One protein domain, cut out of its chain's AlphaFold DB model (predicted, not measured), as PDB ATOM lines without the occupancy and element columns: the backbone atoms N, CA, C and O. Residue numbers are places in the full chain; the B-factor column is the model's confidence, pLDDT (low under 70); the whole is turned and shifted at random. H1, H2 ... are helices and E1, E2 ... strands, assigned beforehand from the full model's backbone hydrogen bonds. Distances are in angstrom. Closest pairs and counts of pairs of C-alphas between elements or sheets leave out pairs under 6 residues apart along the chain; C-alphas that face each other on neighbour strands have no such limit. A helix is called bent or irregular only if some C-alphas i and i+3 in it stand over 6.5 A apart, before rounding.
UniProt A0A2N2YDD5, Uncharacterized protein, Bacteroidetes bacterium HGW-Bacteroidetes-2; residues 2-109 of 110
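This is residues 2 to 109 of the 110 residues of an uncharacterized protein of Bacteroidetes bacterium HGW-Bacteroidetes-2 (UniProt A0A2N2YDD5). A small sheet of three parallel strands, E1, E2 and E3, lies between helix H2 over one face and the hairpin of helices H3 and H4 on the other, with H3 by the E3 edge. The short helix H1 packs on H2, and the long link of residues 76 to 90 loops out to one end of the longest axis. The printed part has 108 residues with four named helices and three named strands in the order H1 E1 H2 E2 E3 H3 H4; the sheet's order is E1 E2 E3 and the class is mixed, helices and strands. The whole is compact, with a radius of gyration of the C-alphas of 14.1 A and spans of 41 by 30 by 25 A.

H1, residues 2 to 5, touches H2, residues 21 to 33, through residues 27 to 31 of H2 alone; their closest C-alphas are those of Ile 4 and Ala 31, 6.5 A apart. E1, residues 10 to 14, and E2, residues 38 to 43, are parallel neighbours at 13 degrees, with N 12 and O 39 at 2.9 A, within hydrogen-bond range. E1, H2 and E2 form a strand-helix-strand unit, two parallel neighbour strands joined through a helix, with a right-handed crossover. H2 is on the sheet at a height of 8.5 A and runs along the strands, at 25 degrees to E1 on the local plane. E3, residues 56 to 59, is parallel to E2 at 28 degrees, with N 57 and O 40 at 2.9 A. H3, residues 64 to 75, is on the sheet; its closest C-alphas to E3 are those of Thr 67 and Phe 59, 5.7 A apart. H4, residues 91 to 106, is on the sheet at a height of 9.1 A, on the opposite face from H2. H3 and H4 touch as a helical hairpin at a shallow tilt of 13 degrees, opposite ways, the C-alphas of Met 75 and Ile 93 closest at 5.2 A. Every O i to N i+4 pair is within hydrogen-bond range in H2 and H3, and 10 of 12 are in H4; H1 is too short for such a pair.

H1 begins at C-alpha 2, (-25.105, -10.515, -40.147). H2 measures 18.4 A, E2 16.8 A, H3 16.6 A and H4 20.1 A. H4 is irregular, with C-alphas 94 and 97 8.1 A apart, has a kink of 48 degrees near residue 98, and ends at C-alpha 106, (-25.297, 16.545, -41.437).

The C-alphas farthest apart are those of Thr 17 and Thr 82, at 41.6 A. The printed part has no cut; the links E2 to E3 and H3 to H4 are long. Mean pLDDT of the printed part is 83.4, with residues 50 to 53 and 77 to 89 under 70.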
ATOM      1  N   SER A   2     -24.425  -9.800 -41.252       80.06
ATOM      2  CA  SER A   2     -25.105 -10.515 -40.147       80.06
ATOM      3  C   SER A   2     -25.795  -9.560 -39.166       80.06
ATOM      4  O   SER A   2     -26.957  -9.769 -38.844       80.06
ATOM      5  N   GLU A   3     -25.119  -8.472 -38.788       90.31
ATOM      6  CA  GLU A   3     -25.643  -7.442 -37.876       90.31
ATOM      7  C   GLU A   3     -26.909  -6.751 -38.401       90.31
ATOM      8  O   GLU A   3     -27.824  -6.482 -37.630       90.31
ATOM      9  N   ILE A   4     -26.996  -6.522 -39.718       89.19
ATOM     10  CA  ILE A   4     -28.189  -5.955 -40.368       89.19
ATOM     11  C   ILE A   4     -29.351  -6.944 -40.274       89.19
ATOM     12  O   ILE A   4     -30.470  -6.557 -39.970       89.19
ATOM     13  N   GLY A   5     -29.087  -8.234 -40.497       85.94
ATOM     14  CA  GLY A   5     -30.119  -9.272 -40.461       85.94
ATOM     15  C   GLY A   5     -30.740  -9.499 -39.081       85.94
ATOM     16  O   GLY A   5     -31.793 -10.119 -38.996       85.94
ATOM     17  N   THR A   6     -30.099  -9.018 -38.014       88.38
ATOM     18  CA  THR A   6     -30.588  -9.123 -36.632       88.38
ATOM     19  C   THR A   6     -30.955  -7.771 -36.024       88.38
ATOM     20  O   THR A   6     -31.260  -7.706 -34.833       88.38
ATOM     21  N   SER A   7     -30.869  -6.675 -36.784       89.19
ATOM     22  CA  SER A   7     -31.180  -5.346 -36.264       89.19
ATOM     23  C   SER A   7     -32.690  -5.107 -36.226       89.19
ATOM     24  O   SER A   7     -33.461  -5.661 -37.006       89.19
ATOM     25  N   HIS A   8     -33.121  -4.241 -35.308       88.31
ATOM     26  CA  HIS A   8     -34.517  -3.794 -35.234       88.31
ATOM     27  C   HIS A   8     -34.835  -2.710 -36.275       88.31
ATOM     28  O   HIS A   8     -35.997  -2.429 -36.547       88.31
ATOM     29  N   LEU A   9     -33.798  -2.073 -36.824       89.81
ATOM     30  CA  LEU A   9     -33.889  -1.039 -37.841       89.81
ATOM     31  C   LEU A   9     -32.539  -0.905 -38.554       89.81
ATOM     32  O   LEU A   9     -31.487  -0.867 -37.914       89.81
ATOM     33  N   PHE A  10     -32.579  -0.769 -39.873       92.50
ATOM     34  CA  PHE A  10     -31.452  -0.332 -40.686       92.50
ATOM     35  C   PHE A  10     -31.664   1.113 -41.161       92.50
ATOM     36  O   PHE A  10     -32.706   1.435 -41.734       92.50
ATOM     37  N   ILE A  11     -30.667   1.978 -40.960       93.25
ATOM     38  CA  ILE A  11     -30.643   3.336 -41.516       93.25
ATOM     39  C   ILE A  11     -29.416   3.461 -42.416       93.25
ATOM     40  O   ILE A  11     -28.287   3.478 -41.930       93.25
ATOM     41  N   GLY A  12     -29.642   3.577 -43.721       93.75
ATOM     42  CA  GLY A  12     -28.596   3.892 -44.690       93.75
ATOM     43  C   GLY A  12     -28.503   5.399 -44.903       93.75
ATOM     44  O   GLY A  12     -29.529   6.075 -44.989       93.75
ATOM     45  N   VAL A  13     -27.288   5.937 -45.021       94.56
ATOM     46  CA  VAL A  13     -27.058   7.358 -45.318       94.56
ATOM     47  C   VAL A  13     -26.138   7.477 -46.520       94.56
ATOM     48  O   VAL A  13     -25.031   6.945 -46.518       94.56
ATOM     49  N   ILE A  14     -26.590   8.196 -47.543       93.75
ATOM     50  CA  ILE A  14     -25.817   8.482 -48.748       93.75
ATOM     51  C   ILE A  14     -25.717   9.995 -48.904       93.75
ATOM     52  O   ILE A  14     -26.726  10.690 -49.031       93.75
ATOM     53  N   THR A  15     -24.488  10.499 -48.913       93.25
ATOM     54  CA  THR A  15     -24.170  11.923 -49.045       93.25
ATOM     55  C   THR A  15     -23.460  12.205 -50.365       93.25
ATOM     56  O   THR A  15     -22.862  11.305 -50.955       93.25
ATOM     57  N   GLY A  16     -23.488  13.459 -50.823       88.75
ATOM     58  CA  GLY A  16     -22.788  13.865 -52.051       88.75
ATOM     59  C   GLY A  16     -21.262  13.741 -51.960       88.75
ATOM     60  O   GLY A  16     -20.590  13.606 -52.978       88.75
ATOM     61  N   THR A  17     -20.721  13.761 -50.742       86.12
ATOM     62  CA  THR A  17     -19.286  13.647 -50.444       86.12
ATOM     63  C   THR A  17     -18.850  12.230 -50.059       86.12
ATOM     64  O   THR A  17     -17.657  11.978 -49.917       86.12
ATOM     65  N   GLY A  18     -19.791  11.301 -49.872       83.81
ATOM     66  CA  GLY A  18     -19.506   9.933 -49.448       83.81
ATOM     67  C   GLY A  18     -19.016   9.049 -50.596       83.81
ATOM     68  O   GLY A  18     -19.544   9.092 -51.705       83.81
ATOM     69  N   ASN A  19     -18.038   8.187 -50.317       87.69
ATOM     70  CA  ASN A  19     -17.496   7.200 -51.259       87.69
ATOM     71  C   ASN A  19     -18.130   5.799 -51.119       87.69
ATOM     72  O   ASN A  19     -17.950   4.953 -51.991       87.69
ATOM     73  N   GLU A  20     -18.928   5.562 -50.076       90.50
ATOM     74  CA  GLU A  20     -19.517   4.251 -49.750       90.50
ATOM     75  C   GLU A  20     -20.907   4.018 -50.362       90.50
ATOM     76  O   GLU A  20     -21.640   3.126 -49.937       90.50
ATOM     77  N   ARG A  21     -21.302   4.809 -51.368       90.31
ATOM     78  CA  ARG A  21     -22.650   4.760 -51.961       90.31
ATOM     79  C   ARG A  21     -23.085   3.337 -52.318       90.31
ATOM     80  O   ARG A  21     -24.178   2.930 -51.949       90.31
ATOM     81  N   ASN A  22     -22.253   2.606 -53.058       90.31
ATOM     82  CA  ASN A  22     -22.619   1.275 -53.546       90.31
ATOM     83  C   ASN A  22     -22.773   0.283 -52.385       90.31
ATOM     84  O   ASN A  22     -23.746  -0.459 -52.357       90.31
ATOM     85  N   ARG A  23     -21.886   0.354 -51.384       93.38
ATOM     86  CA  ARG A  23     -21.971  -0.476 -50.180       93.38
ATOM     87  C   ARG A  23     -23.266  -0.223 -49.408       93.38
ATOM     88  O   ARG A  23     -23.962  -1.167 -49.064       93.38
ATOM     89  N   VAL A  24     -23.625   1.044 -49.185       93.62
ATOM     90  CA  VAL A  24     -24.868   1.405 -48.477       93.62
ATOM     91  C   VAL A  24     -26.104   0.928 -49.245       93.62
ATOM     92  O   VAL A  24     -27.078   0.498 -48.632       93.62
ATOM     93  N   LEU A  25     -26.071   0.974 -50.579       91.25
ATOM     94  CA  LEU A  25     -27.151   0.445 -51.413       91.25
ATOM     95  C   LEU A  25     -27.269  -1.082 -51.319       91.25
ATOM     96  O   LEU A  25     -28.385  -1.581 -51.214       91.25
ATOM     97  N   GLU A  26     -26.152  -1.808 -51.317       92.12
ATOM     98  CA  GLU A  26     -26.131  -3.266 -51.124       92.12
ATOM     99  C   GLU A  26     -26.637  -3.665 -49.730       92.12
ATOM    100  O   GLU A  26     -27.430  -4.594 -49.591       92.12
ATOM    101  N   GLU A  27     -26.221  -2.944 -48.690       94.50
ATOM    102  CA  GLU A  27     -26.684  -3.150 -47.313       94.50
ATOM    103  C   GLU A  27     -28.184  -2.864 -47.159       94.50
ATOM    104  O   GLU A  27     -28.898  -3.602 -46.475       94.50
ATOM    105  N   TRP A  28     -28.672  -1.814 -47.820       91.69
ATOM    106  CA  TRP A  28     -30.088  -1.473 -47.836       91.69
ATOM    107  C   TRP A  28     -30.922  -2.523 -48.572       91.69
ATOM    108  O   TRP A  28     -31.941  -2.965 -48.042       91.69
ATOM    109  N   ASP A  29     -30.478  -2.968 -49.749       90.62
ATOM    110  CA  ASP A  29     -31.145  -4.035 -50.502       90.62
ATOM    111  C   ASP A  29     -31.182  -5.341 -49.696       90.62
ATOM    112  O   ASP A  29     -32.224  -5.990 -49.596       90.62
ATOM    113  N   TYR A  30     -30.093  -5.672 -48.997       92.19
ATOM    114  CA  TYR A  30     -30.063  -6.800 -48.069       92.19
ATOM    115  C   TYR A  30     -31.106  -6.664 -46.945       92.19
ATOM    116  O   TYR A  30     -31.804  -7.631 -46.634       92.19
ATOM    117  N   ALA A  31     -31.258  -5.475 -46.348       91.19
ATOM    118  CA  ALA A  31     -32.282  -5.223 -45.331       91.19
ATOM    119  C   ALA A  31     -33.707  -5.393 -45.893       91.19
ATOM    120  O   ALA A  31     -34.551  -6.016 -45.244       91.19
ATOM    121  N   VAL A  32     -33.957  -4.910 -47.118       88.06
ATOM    122  CA  VAL A  32     -35.233  -5.090 -47.831       88.06
ATOM    123  C   VAL A  32     -35.529  -6.575 -48.051       88.06
ATOM    124  O   VAL A  32     -36.604  -7.040 -47.680       88.06
ATOM    125  N   GLN A  33     -34.575  -7.346 -48.580       88.88
ATOM    126  CA  GLN A  33     -34.741  -8.785 -48.836       88.88
ATOM    127  C   GLN A  33     -34.990  -9.605 -47.559       88.88
ATOM    128  O   GLN A  33     -35.610 -10.667 -47.608       88.88
ATOM    129  N   ARG A  34     -34.503  -9.128 -46.410       89.38
ATOM    130  CA  ARG A  34     -34.670  -9.777 -45.102       89.38
ATOM    131  C   ARG A  34     -35.909  -9.318 -44.333       89.38
ATOM    132  O   ARG A  34     -36.102  -9.789 -43.217       89.38
ATOM    133  N   ASN A  35     -36.733  -8.435 -44.903       87.00
ATOM    134  CA  ASN A  35     -37.852  -7.780 -44.214       87.00
ATOM    135  C   ASN A  35     -37.431  -7.065 -42.917       87.00
ATOM    136  O   ASN A  35     -38.221  -6.930 -41.987       87.00
ATOM    137  N   VAL A  36     -36.184  -6.598 -42.847       88.50
ATOM    138  CA  VAL A  36     -35.728  -5.764 -41.734       88.50
ATOM    139  C   VAL A  36     -36.315  -4.366 -41.947       88.50
ATOM    140  O   VAL A  36     -36.171  -3.819 -43.052       88.50
ATOM    141  N   PRO A  37     -36.959  -3.754 -40.931       88.56
ATOM    142  CA  PRO A  37     -37.378  -2.361 -41.008       88.56
ATOM    143  C   PRO A  37     -36.203  -1.501 -41.465       88.56
ATOM    144  O   PRO A  37     -35.112  -1.565 -40.901       88.56
ATOM    145  N   ASN A  38     -36.391  -0.728 -42.530       90.62
ATOM    146  CA  ASN A  38     -35.291  -0.017 -43.169       90.62
ATOM    147  C   ASN A  38     -35.701   1.372 -43.634       90.62
ATOM    148  O   ASN A  38     -36.877   1.643 -43.901       90.62
ATOM    149  N   LEU A  39     -34.701   2.242 -43.730       91.31
ATOM    150  CA  LEU A  39     -34.857   3.599 -44.213       91.31
ATOM    151  C   LEU A  39     -33.562   4.101 -44.836       91.31
ATOM    152  O   LEU A  39     -32.490   3.988 -44.245       91.31
ATOM    153  N   LEU A  40     -33.673   4.685 -46.024       91.88
ATOM    154  CA  LEU A  40     -32.544   5.267 -46.736       91.88
ATOM    155  C   LEU A  40     -32.638   6.802 -46.766       91.88
ATOM    156  O   LEU A  40     -33.608   7.367 -47.276       91.88
ATOM    157  N   LEU A  41     -31.627   7.478 -46.220       93.12
ATOM    158  CA  LEU A  41     -31.414   8.923 -46.320       93.12
ATOM    159  C   LEU A  41     -30.511   9.215 -47.523       93.12
ATOM    160  O   LEU A  41     -29.373   8.748 -47.562       93.12
ATOM    161  N   ILE A  42     -30.991   9.999 -48.489       93.44
ATOM    162  CA  ILE A  42     -30.233  10.331 -49.705       93.44
ATOM    163  C   ILE A  42     -30.116  11.844 -49.846       93.44
ATOM    164  O   ILE A  42     -31.122  12.545 -49.917       93.44
ATOM    165  N   GLU A  43     -28.898  12.360 -49.928       93.94
ATOM    166  CA  GLU A  43     -28.688  13.784 -50.162       93.94
ATOM    167  C   GLU A  43     -29.138  14.179 -51.580       93.94
ATOM    168  O   GLU A  43     -28.926  13.443 -52.546       93.94
ATOM    169  N   ASP A  44     -29.758  15.352 -51.732       92.19
ATOM    170  CA  ASP A  44     -30.276  15.847 -53.018       92.19
ATOM    171  C   ASP A  44     -29.223  15.877 -54.140       92.19
ATOM    172  O   ASP A  44     -29.551  15.698 -55.315       92.19
ATOM    173  N   THR A  45     -27.956  16.072 -53.776       91.19
ATOM    174  CA  THR A  45     -26.807  16.117 -54.689       91.19
ATOM    175  C   THR A  45     -26.440  14.751 -55.270       91.19
ATOM    176  O   THR A  45     -25.753  14.677 -56.289       91.19
ATOM    177  N   VAL A  46     -26.914  13.661 -54.667       89.88
ATOM    178  CA  VAL A  46     -26.629  12.300 -55.118       89.88
ATOM    179  C   VAL A  46     -27.595  11.924 -56.235       89.88
ATOM    180  O   VAL A  46     -28.814  11.884 -56.055       89.88
ATOM    181  N   GLN A  47     -27.043  11.592 -57.401       84.31
ATOM    182  CA  GLN A  47     -27.821  11.026 -58.496       84.31
ATOM    183  C   GLN A  47     -28.110   9.549 -58.235       84.31
ATOM    184  O   GLN A  47     -27.198   8.737 -58.053       84.31
ATOM    185  N   VAL A  48     -29.394   9.205 -58.254       75.69
ATOM    186  CA  VAL A  48     -29.902   7.855 -58.015       75.69
ATOM    187  C   VAL A  48     -30.852   7.474 -59.163       75.69
ATOM    188  O   VAL A  48     -31.714   8.263 -59.547       75.69
ATOM    189  N   HIS A  49     -30.654   6.301 -59.779       70.12
ATOM    190  CA  HIS A  49     -31.485   5.810 -60.894       70.12
ATOM    191  C   HIS A  49     -32.949   5.613 -60.469       70.12
ATOM    192  O   HIS A  49     -33.203   4.972 -59.466       70.12
ATOM    193  N   GLN A  50     -33.926   6.092 -61.240       54.97
ATOM    194  CA  GLN A  50     -35.337   6.250 -60.825       54.97
ATOM    195  C   GLN A  50     -36.131   4.974 -60.441       54.97
ATOM    196  O   GLN A  50     -37.318   5.069 -60.144       54.97
ATOM    197  N   LEU A  51     -35.518   3.789 -60.393       60.28
ATOM    198  CA  LEU A  51     -36.184   2.523 -60.058       60.28
ATOM    199  C   LEU A  51     -36.009   2.101 -58.584       60.28
ATOM    200  O   LEU A  51     -35.967   0.910 -58.281       60.28
ATOM    201  N   PHE A  52     -35.937   3.055 -57.651       65.88
ATOM    202  CA  PHE A  52     -35.924   2.755 -56.213       65.88
ATOM    203  C   PHE A  52     -37.317   2.351 -55.732       65.88
ATOM    204  O   PHE A  52     -38.213   3.187 -55.617       65.88
ATOM    205  N   LYS A  53     -37.499   1.067 -55.415       66.56
ATOM    206  CA  LYS A  53     -38.668   0.576 -54.681       66.56
ATOM    207  C   LYS A  53     -38.264   0.358 -53.224       66.56
ATOM    208  O   LYS A  53     -37.473  -0.532 -52.947       66.56
ATOM    209  N   GLY A  54     -38.778   1.176 -52.307       71.38
ATOM    210  CA  GLY A  54     -38.544   1.017 -50.869       71.38
ATOM    211  C   GLY A  54     -38.663   2.322 -50.076       71.38
ATOM    212  O   GLY A  54     -39.001   3.370 -50.627       71.38
ATOM    213  N   ASN A  55     -38.392   2.251 -48.770       82.44
ATOM    214  CA  ASN A  55     -38.515   3.382 -47.851       82.44
ATOM    215  C   ASN A  55     -37.279   4.284 -47.918       82.44
ATOM    216  O   ASN A  55     -36.238   3.979 -47.337       82.44
ATOM    217  N   TYR A  56     -37.407   5.427 -48.585       88.12
ATOM    218  CA  TYR A  56     -36.363   6.445 -48.601       88.12
ATOM    219  C   TYR A  56     -36.926   7.851 -48.388       88.12
ATOM    220  O   TYR A  56     -38.130   8.112 -48.499       88.12
ATOM    221  N   ILE A  57     -36.026   8.769 -48.060       90.00
ATOM    222  CA  ILE A  57     -36.287  10.202 -48.002       90.00
ATOM    223  C   ILE A  57     -35.066  10.942 -48.536       90.00
ATOM    224  O   ILE A  57     -33.917  10.571 -48.279       90.00
ATOM    225  N   ARG A  58     -35.336  11.986 -49.314       92.19
ATOM    226  CA  ARG A  58     -34.293  12.887 -49.787       92.19
ATOM    227  C   ARG A  58     -34.104  14.030 -48.803       92.19
ATOM    228  O   ARG A  58     -35.073  14.485 -48.189       92.19
ATOM    229  N   PHE A  59     -32.865  14.472 -48.635       93.75
ATOM    230  CA  PHE A  59     -32.555  15.566 -47.729       93.75
ATOM    231  C   PHE A  59     -31.592  16.582 -48.325       93.75
ATOM    232  O   PHE A  59     -30.753  16.282 -49.174       93.75
ATOM    233  N   ASN A  60     -31.708  17.804 -47.812       93.19
ATOM    234  CA  ASN A  60     -30.896  18.936 -48.211       93.19
ATOM    235  C   ASN A  60     -30.239  19.560 -46.980       93.19
ATOM    236  O   ASN A  60     -30.934  20.149 -46.151       93.19
ATOM    237  N   ARG A  61     -28.907  19.493 -46.877       92.25
ATOM    238  CA  ARG A  61     -28.154  20.080 -45.749       92.25
ATOM    239  C   ARG A  61     -28.374  21.589 -45.600       92.25
ATOM    240  O   ARG A  61     -28.299  22.119 -44.497       92.25
ATOM    241  N   ASN A  62     -28.681  22.281 -46.699       92.44
ATOM    242  CA  ASN A  62     -28.925  23.726 -46.707       92.44
ATOM    243  C   ASN A  62     -30.372  24.087 -46.353       92.44
ATOM    244  O   ASN A  62     -30.664  25.240 -46.039       92.44
ATOM    245  N   ARG A  63     -31.294  23.119 -46.424       94.06
ATOM    246  CA  ARG A  63     -32.719  23.295 -46.111       94.06
ATOM    247  C   ARG A  63     -33.262  22.107 -45.301       94.06
ATOM    248  O   ARG A  63     -34.258  21.506 -45.704       94.06
ATOM    249  N   PRO A  64     -32.654  21.771 -44.151       93.81
ATOM    250  CA  PRO A  64     -32.951  20.525 -43.448       93.81
ATOM    251  C   PRO A  64     -34.347  20.488 -42.836       93.81
ATOM    252  O   PRO A  64     -34.893  19.405 -42.643       93.81
ATOM    253  N   GLN A  65     -34.948  21.657 -42.585       95.12
ATOM    254  CA  GLN A  65     -36.285  21.734 -41.997       95.12
ATOM    255  C   GLN A  65     -37.346  21.040 -42.848       95.12
ATOM    256  O   GLN A  65     -38.210  20.372 -42.302       95.12
ATOM    257  N   VAL A  66     -37.213  21.073 -44.179       93.94
ATOM    258  CA  VAL A  66     -38.133  20.361 -45.082       93.94
ATOM    259  C   VAL A  66     -38.140  18.855 -44.786       93.94
ATOM    260  O   VAL A  66     -39.194  18.228 -44.742       93.94
ATOM    261  N   THR A  67     -36.965  18.271 -44.553       93.19
ATOM    262  CA  THR A  67     -36.823  16.846 -44.229       93.19
ATOM    263  C   THR A  67     -37.242  16.550 -42.787       93.19
ATOM    264  O   THR A  67     -37.850  15.513 -42.534       93.19
ATOM    265  N   ILE A  68     -36.950  17.449 -41.842       93.12
ATOM    266  CA  ILE A  68     -37.353  17.320 -40.432       93.12
ATOM    267  C   ILE A  68     -38.879  17.296 -40.305       93.12
ATOM    268  O   ILE A  68     -39.421  16.395 -39.665       93.12
ATOM    269  N   ASP A  69     -39.569  18.232 -40.954       93.06
ATOM    270  CA  ASP A  69     -41.031  18.307 -40.957       93.06
ATOM    271  C   ASP A  69     -41.645  17.037 -41.550       93.06
ATOM    272  O   ASP A  69     -42.608  16.487 -41.012       93.06
ATOM    273  N   GLU A  70     -41.038  16.511 -42.617       90.06
ATOM    274  CA  GLU A  70     -41.465  15.257 -43.222       90.06
ATOM    275  C   GLU A  70     -41.295  14.055 -42.283       90.06
ATOM    276  O   GLU A  70     -42.202  13.228 -42.172       90.06
ATOM    277  N   ILE A  71     -40.165  13.957 -41.576       89.38
ATOM    278  CA  ILE A  71     -39.934  12.899 -40.582       89.38
ATOM    279  C   ILE A  71     -40.955  13.014 -39.442       89.38
ATOM    280  O   ILE A  71     -41.581  12.017 -39.091       89.38
ATOM    281  N   ASN A  72     -41.186  14.220 -38.913       89.25
ATOM    282  CA  ASN A  72     -42.178  14.473 -37.863       89.25
ATOM    283  C   ASN A  72     -43.590  14.053 -38.287       89.25
ATOM    284  O   ASN A  72     -44.314  13.399 -37.531       89.25
ATOM    285  N   ARG A  73     -43.962  14.361 -39.532       87.38
ATOM    286  CA  ARG A  73     -45.240  13.952 -40.117       87.38
ATOM    287  C   ARG A  73     -45.366  12.433 -40.215       87.38
ATOM    288  O   ARG A  73     -46.410  11.899 -39.862       87.38
ATOM    289  N   ARG A  74     -44.312  11.731 -40.648       84.62
ATOM    290  CA  ARG A  74     -44.298  10.257 -40.761       84.62
ATOM    291  C   ARG A  74     -44.237   9.539 -39.411       84.62
ATOM    292  O   ARG A  74     -44.691   8.404 -39.317       84.62
ATOM    293  N   MET A  75     -43.690  10.183 -38.378       82.50
ATOM    294  CA  MET A  75     -43.719   9.677 -37.000       82.50
ATOM    295  C   MET A  75     -45.110   9.752 -36.372       82.50
ATOM    296  O   MET A  75     -45.400   8.975 -35.467       82.50
ATOM    297  N   THR A  76     -45.957  10.678 -36.825       78.00
ATOM    298  CA  THR A  76     -47.309  10.855 -36.290       78.00
ATOM    299  C   THR A  76     -48.247   9.855 -36.972       78.00
ATOM    300  O   THR A  76     -48.536  10.014 -38.161       78.00
ATOM    301  N   PRO A  77     -48.746   8.817 -36.275       63.88
ATOM    302  CA  PRO A  77     -49.636   7.841 -36.888       63.88
ATOM    303  C   PRO A  77     -50.916   8.546 -37.343       63.88
ATOM    304  O   PRO A  77     -51.596   9.186 -36.543       63.88
ATOM    305  N   SER A  78     -51.268   8.431 -38.624       57.12
ATOM    306  CA  SER A  78     -52.532   8.986 -39.136       57.12
ATOM    307  C   SER A  78     -53.761   8.182 -38.673       57.12
ATOM    308  O   SER A  78     -54.889   8.641 -38.829       57.12
ATOM    309  N   GLN A  79     -53.550   6.995 -38.088       49.94
ATOM    310  CA  GLN A  79     -54.556   6.132 -37.463       49.94
ATOM    311  C   GLN A  79     -53.939   5.393 -36.258       49.94
ATOM    312  O   GLN A  79     -52.733   5.123 -36.277       49.94
ATOM    313  N   PRO A  80     -54.720   5.046 -35.216       50.25
ATOM    314  CA  PRO A  80     -54.233   4.214 -34.121       50.25
ATOM    315  C   PRO A  80     -53.795   2.848 -34.665       50.25
ATOM    316  O   PRO A  80     -54.585   2.128 -35.277       50.25
ATOM    317  N   VAL A  81     -52.522   2.512 -34.452       55.62
ATOM    318  CA  VAL A  81     -51.915   1.240 -34.857       55.62
ATOM    319  C   VAL A  81     -52.622   0.124 -34.083       55.62
ATOM    320  O   VAL A  81     -52.410  -0.048 -32.887       55.62
ATOM    321  N   THR A  82     -53.548  -0.577 -34.734       47.47
ATOM    322  CA  THR A  82     -54.328  -1.676 -34.132       47.47
ATOM    323  C   THR A  82     -53.709  -3.050 -34.394       47.47
ATOM    324  O   THR A  82     -54.264  -4.063 -33.970       47.47
ATOM    325  N   SER A  83     -52.548  -3.126 -35.050       45.41
ATOM    326  CA  SER A  83     -51.877  -4.392 -35.326       45.41
ATOM    327  C   SER A  83     -51.030  -4.843 -34.131       45.41
ATOM    328  O   SER A  83     -50.024  -4.247 -33.764       45.41
ATOM    329  N   LYS A  84     -51.449  -5.957 -33.522       44.09
ATOM    330  CA  LYS A  84     -50.712  -6.730 -32.504       44.09
ATOM    331  C   LYS A  84     -49.461  -7.447 -33.055       44.09
ATOM    332  O   LYS A  84     -48.856  -8.222 -32.320       44.09
ATOM    333  N   ASN A  85     -49.082  -7.206 -34.312       43.75
ATOM    334  CA  ASN A  85     -47.953  -7.856 -34.972       43.75
ATOM    335  C   ASN A  85     -46.768  -6.891 -35.070       43.75
ATOM    336  O   ASN A  85     -46.893  -5.788 -35.597       43.75
ATOM    337  N   SER A  86     -45.607  -7.333 -34.587       48.62
ATOM    338  CA  SER A  86     -44.319  -6.629 -34.672       48.62
ATOM    339  C   SER A  86     -43.863  -6.329 -36.104       48.62
ATOM    340  O   SER A  86     -43.013  -5.466 -36.302       48.62
ATOM    341  N   ASP A  87     -44.435  -7.021 -37.089       49.84
ATOM    342  CA  ASP A  87     -44.018  -6.970 -38.492       49.84
ATOM    343  C   ASP A  87     -44.526  -5.714 -39.226       49.84
ATOM    344  O   ASP A  87     -43.988  -5.349 -40.267       49.84
ATOM    345  N   ASP A  88     -45.506  -5.004 -38.652       54.44
ATOM    346  CA  ASP A  88     -46.072  -3.767 -39.212       54.44
ATOM    347  C   ASP A  88     -45.452  -2.494 -38.610       54.44
ATOM    348  O   ASP A  88     -45.930  -1.380 -38.858       54.44
ATOM    349  N   ILE A  89     -44.410  -2.620 -37.776       62.72
ATOM    350  CA  ILE A  89     -43.811  -1.446 -37.141       62.72
ATOM    351  C   ILE A  89     -43.138  -0.580 -38.208       62.72
ATOM    352  O   ILE A  89     -42.117  -0.919 -38.807       62.72
ATOM    353  N   VAL A  90     -43.716   0.601 -38.404       76.44
ATOM    354  CA  VAL A  90     -43.263   1.587 -39.377       76.44
ATOM    355  C   VAL A  90     -41.854   2.088 -39.003       76.44
ATOM    356  O   VAL A  90     -41.679   2.608 -37.897       76.44
ATOM    357  N   PRO A  91     -40.854   2.037 -39.910       79.19
ATOM    358  CA  PRO A  91     -39.470   2.445 -39.623       79.19
ATOM    359  C   PRO A  91     -39.324   3.856 -39.035       79.19
ATOM    360  O   PRO A  91     -38.425   4.112 -38.238       79.19
ATOM    361  N   TRP A  92     -40.234   4.773 -39.385       81.94
ATOM    362  CA  TRP A  92     -40.275   6.142 -38.860       81.94
ATOM    363  C   TRP A  92     -40.522   6.187 -37.346       81.94
ATOM    364  O   TRP A  92     -39.955   7.041 -36.676       81.94
ATOM    365  N   ILE A  93     -41.303   5.251 -36.798       78.88
ATOM    366  CA  ILE A  93     -41.599   5.174 -35.358       78.88
ATOM    367  C   ILE A  93     -40.371   4.680 -34.585       78.88
ATOM    368  O   ILE A  93     -40.036   5.234 -33.542       78.88
ATOM    369  N   LEU A  94     -39.666   3.675 -35.115       79.31
ATOM    370  CA  LEU A  94     -38.457   3.127 -34.486       79.31
ATOM    371  C   LEU A  94     -37.257   4.071 -34.603       79.31
ATOM    372  O   LEU A  94     -36.434   4.158 -33.696       79.31
ATOM    373  N   GLY A  95     -37.142   4.752 -35.745       82.00
ATOM    374  CA  GLY A  95     -35.936   5.474 -36.136       82.00
ATOM    375  C   GLY A  95     -36.033   6.986 -36.095       82.00
ATOM    376  O   GLY A  95     -35.016   7.648 -36.264       82.00
ATOM    377  N   GLY A  96     -37.220   7.556 -35.902       85.12
ATOM    378  CA  GLY A  96     -37.469   8.973 -36.147       85.12
ATOM    379  C   GLY A  96     -36.528   9.921 -35.403       85.12
ATOM    380  O   GLY A  96     -35.914  10.787 -36.024       85.12
ATOM    381  N   ALA A  97     -36.304   9.696 -34.105       88.44
ATOM    382  CA  ALA A  97     -35.352  10.486 -33.321       88.44
ATOM    383  C   ALA A  97     -33.903  10.355 -33.831       88.44
ATOM    384  O   ALA A  97     -33.184  11.354 -33.906       88.44
ATOM    385  N   ALA A  98     -33.482   9.150 -34.231       90.38
ATOM    386  CA  ALA A  98     -32.159   8.923 -34.811       90.38
ATOM    387  C   ALA A  98     -32.007   9.642 -36.160       90.38
ATOM    388  O   ALA A  98     -30.981  10.269 -36.407       90.38
ATOM    389  N   LEU A  99     -33.043   9.632 -37.003       91.06
ATOM    390  CA  LEU A  99     -33.048  10.367 -38.270       91.06
ATOM    391  C   LEU A  99     -32.942  11.873 -38.044       91.06
ATOM    392  O   LEU A  99     -32.146  12.527 -38.710       91.06
ATOM    393  N   LEU A 100     -33.699  12.426 -37.092       92.62
ATOM    394  CA  LEU A 100     -33.610  13.843 -36.737       92.62
ATOM    395  C   LEU A 100     -32.202  14.214 -36.255       92.62
ATOM    396  O   LEU A 100     -31.665  15.241 -36.670       92.62
ATOM    397  N   ALA A 101     -31.581  13.364 -35.431       93.00
ATOM    398  CA  ALA A 101     -30.207  13.561 -34.980       93.00
ATOM    399  C   ALA A 101     -29.211  13.527 -36.152       93.00
ATOM    400  O   ALA A 101     -28.383  14.432 -36.267       93.00
ATOM    401  N   ILE A 102     -29.324  12.544 -37.053       93.06
ATOM    402  CA  ILE A 102     -28.484  12.435 -38.256       93.06
ATOM    403  C   ILE A 102     -28.639  13.682 -39.133       93.06
ATOM    404  O   ILE A 102     -27.640  14.303 -39.484       93.06
ATOM    405  N   ILE A 103     -29.869  14.106 -39.441       92.94
ATOM    406  CA  ILE A 103     -30.118  15.319 -40.236       92.94
ATOM    407  C   ILE A 103     -29.537  16.555 -39.541       92.94
ATOM    408  O   ILE A 103     -28.876  17.370 -40.188       92.94
ATOM    409  N   GLY A 104     -29.718  16.685 -38.226       92.31
ATOM    410  CA  GLY A 104     -29.160  17.786 -37.444       92.31
ATOM    411  C   GLY A 104     -27.630  17.833 -37.466       92.31
ATOM    412  O   GLY A 104     -27.062  18.924 -37.527       92.31
ATOM    413  N   LEU A 105     -26.961  16.676 -37.453       92.44
ATOM    414  CA  LEU A 105     -25.505  16.567 -37.585       92.44
ATOM    415  C   LEU A 105     -25.044  16.924 -39.005       92.44
ATOM    416  O   LEU A 105     -24.206  17.806 -39.168       92.44
ATOM    417  N   LEU A 106     -25.649  16.318 -40.030       90.88
ATOM    418  CA  LEU A 106     -25.297  16.545 -41.437       90.88
ATOM    419  C   LEU A 106     -25.533  17.990 -41.894       90.88
ATOM    420  O   LEU A 106     -24.893  18.454 -42.828       90.88
ATOM    421  N   SER A 107     -26.443  18.714 -41.243       88.94
ATOM    422  CA  SER A 107     -26.710  20.130 -41.539       88.94
ATOM    423  C   SER A 107     -25.677  21.085 -40.935       88.94
ATOM    424  O   SER A 107     -25.579  22.242 -41.351       88.94
ATOM    425  N   LYS A 108     -24.947  20.628 -39.912       87.88
ATOM    426  CA  LYS A 108     -23.854  21.370 -39.265       87.88
ATOM    427  C   LYS A 108     -22.504  21.075 -39.919       87.88
ATOM    428  O   LYS A 108     -21.631  21.933 -39.881       87.88
ATOM    429  N   ASP A 109     -22.371  19.890 -40.507       77.38
ATOM    430  CA  ASP A 109     -21.248  19.456 -41.337       77.38
ATOM    431  C   ASP A 109     -21.336  20.118 -42.728       77.38
ATOM    432  O   ASP A 109     -21.954  19.582 -43.656       77.38
TER     433      ASP A 109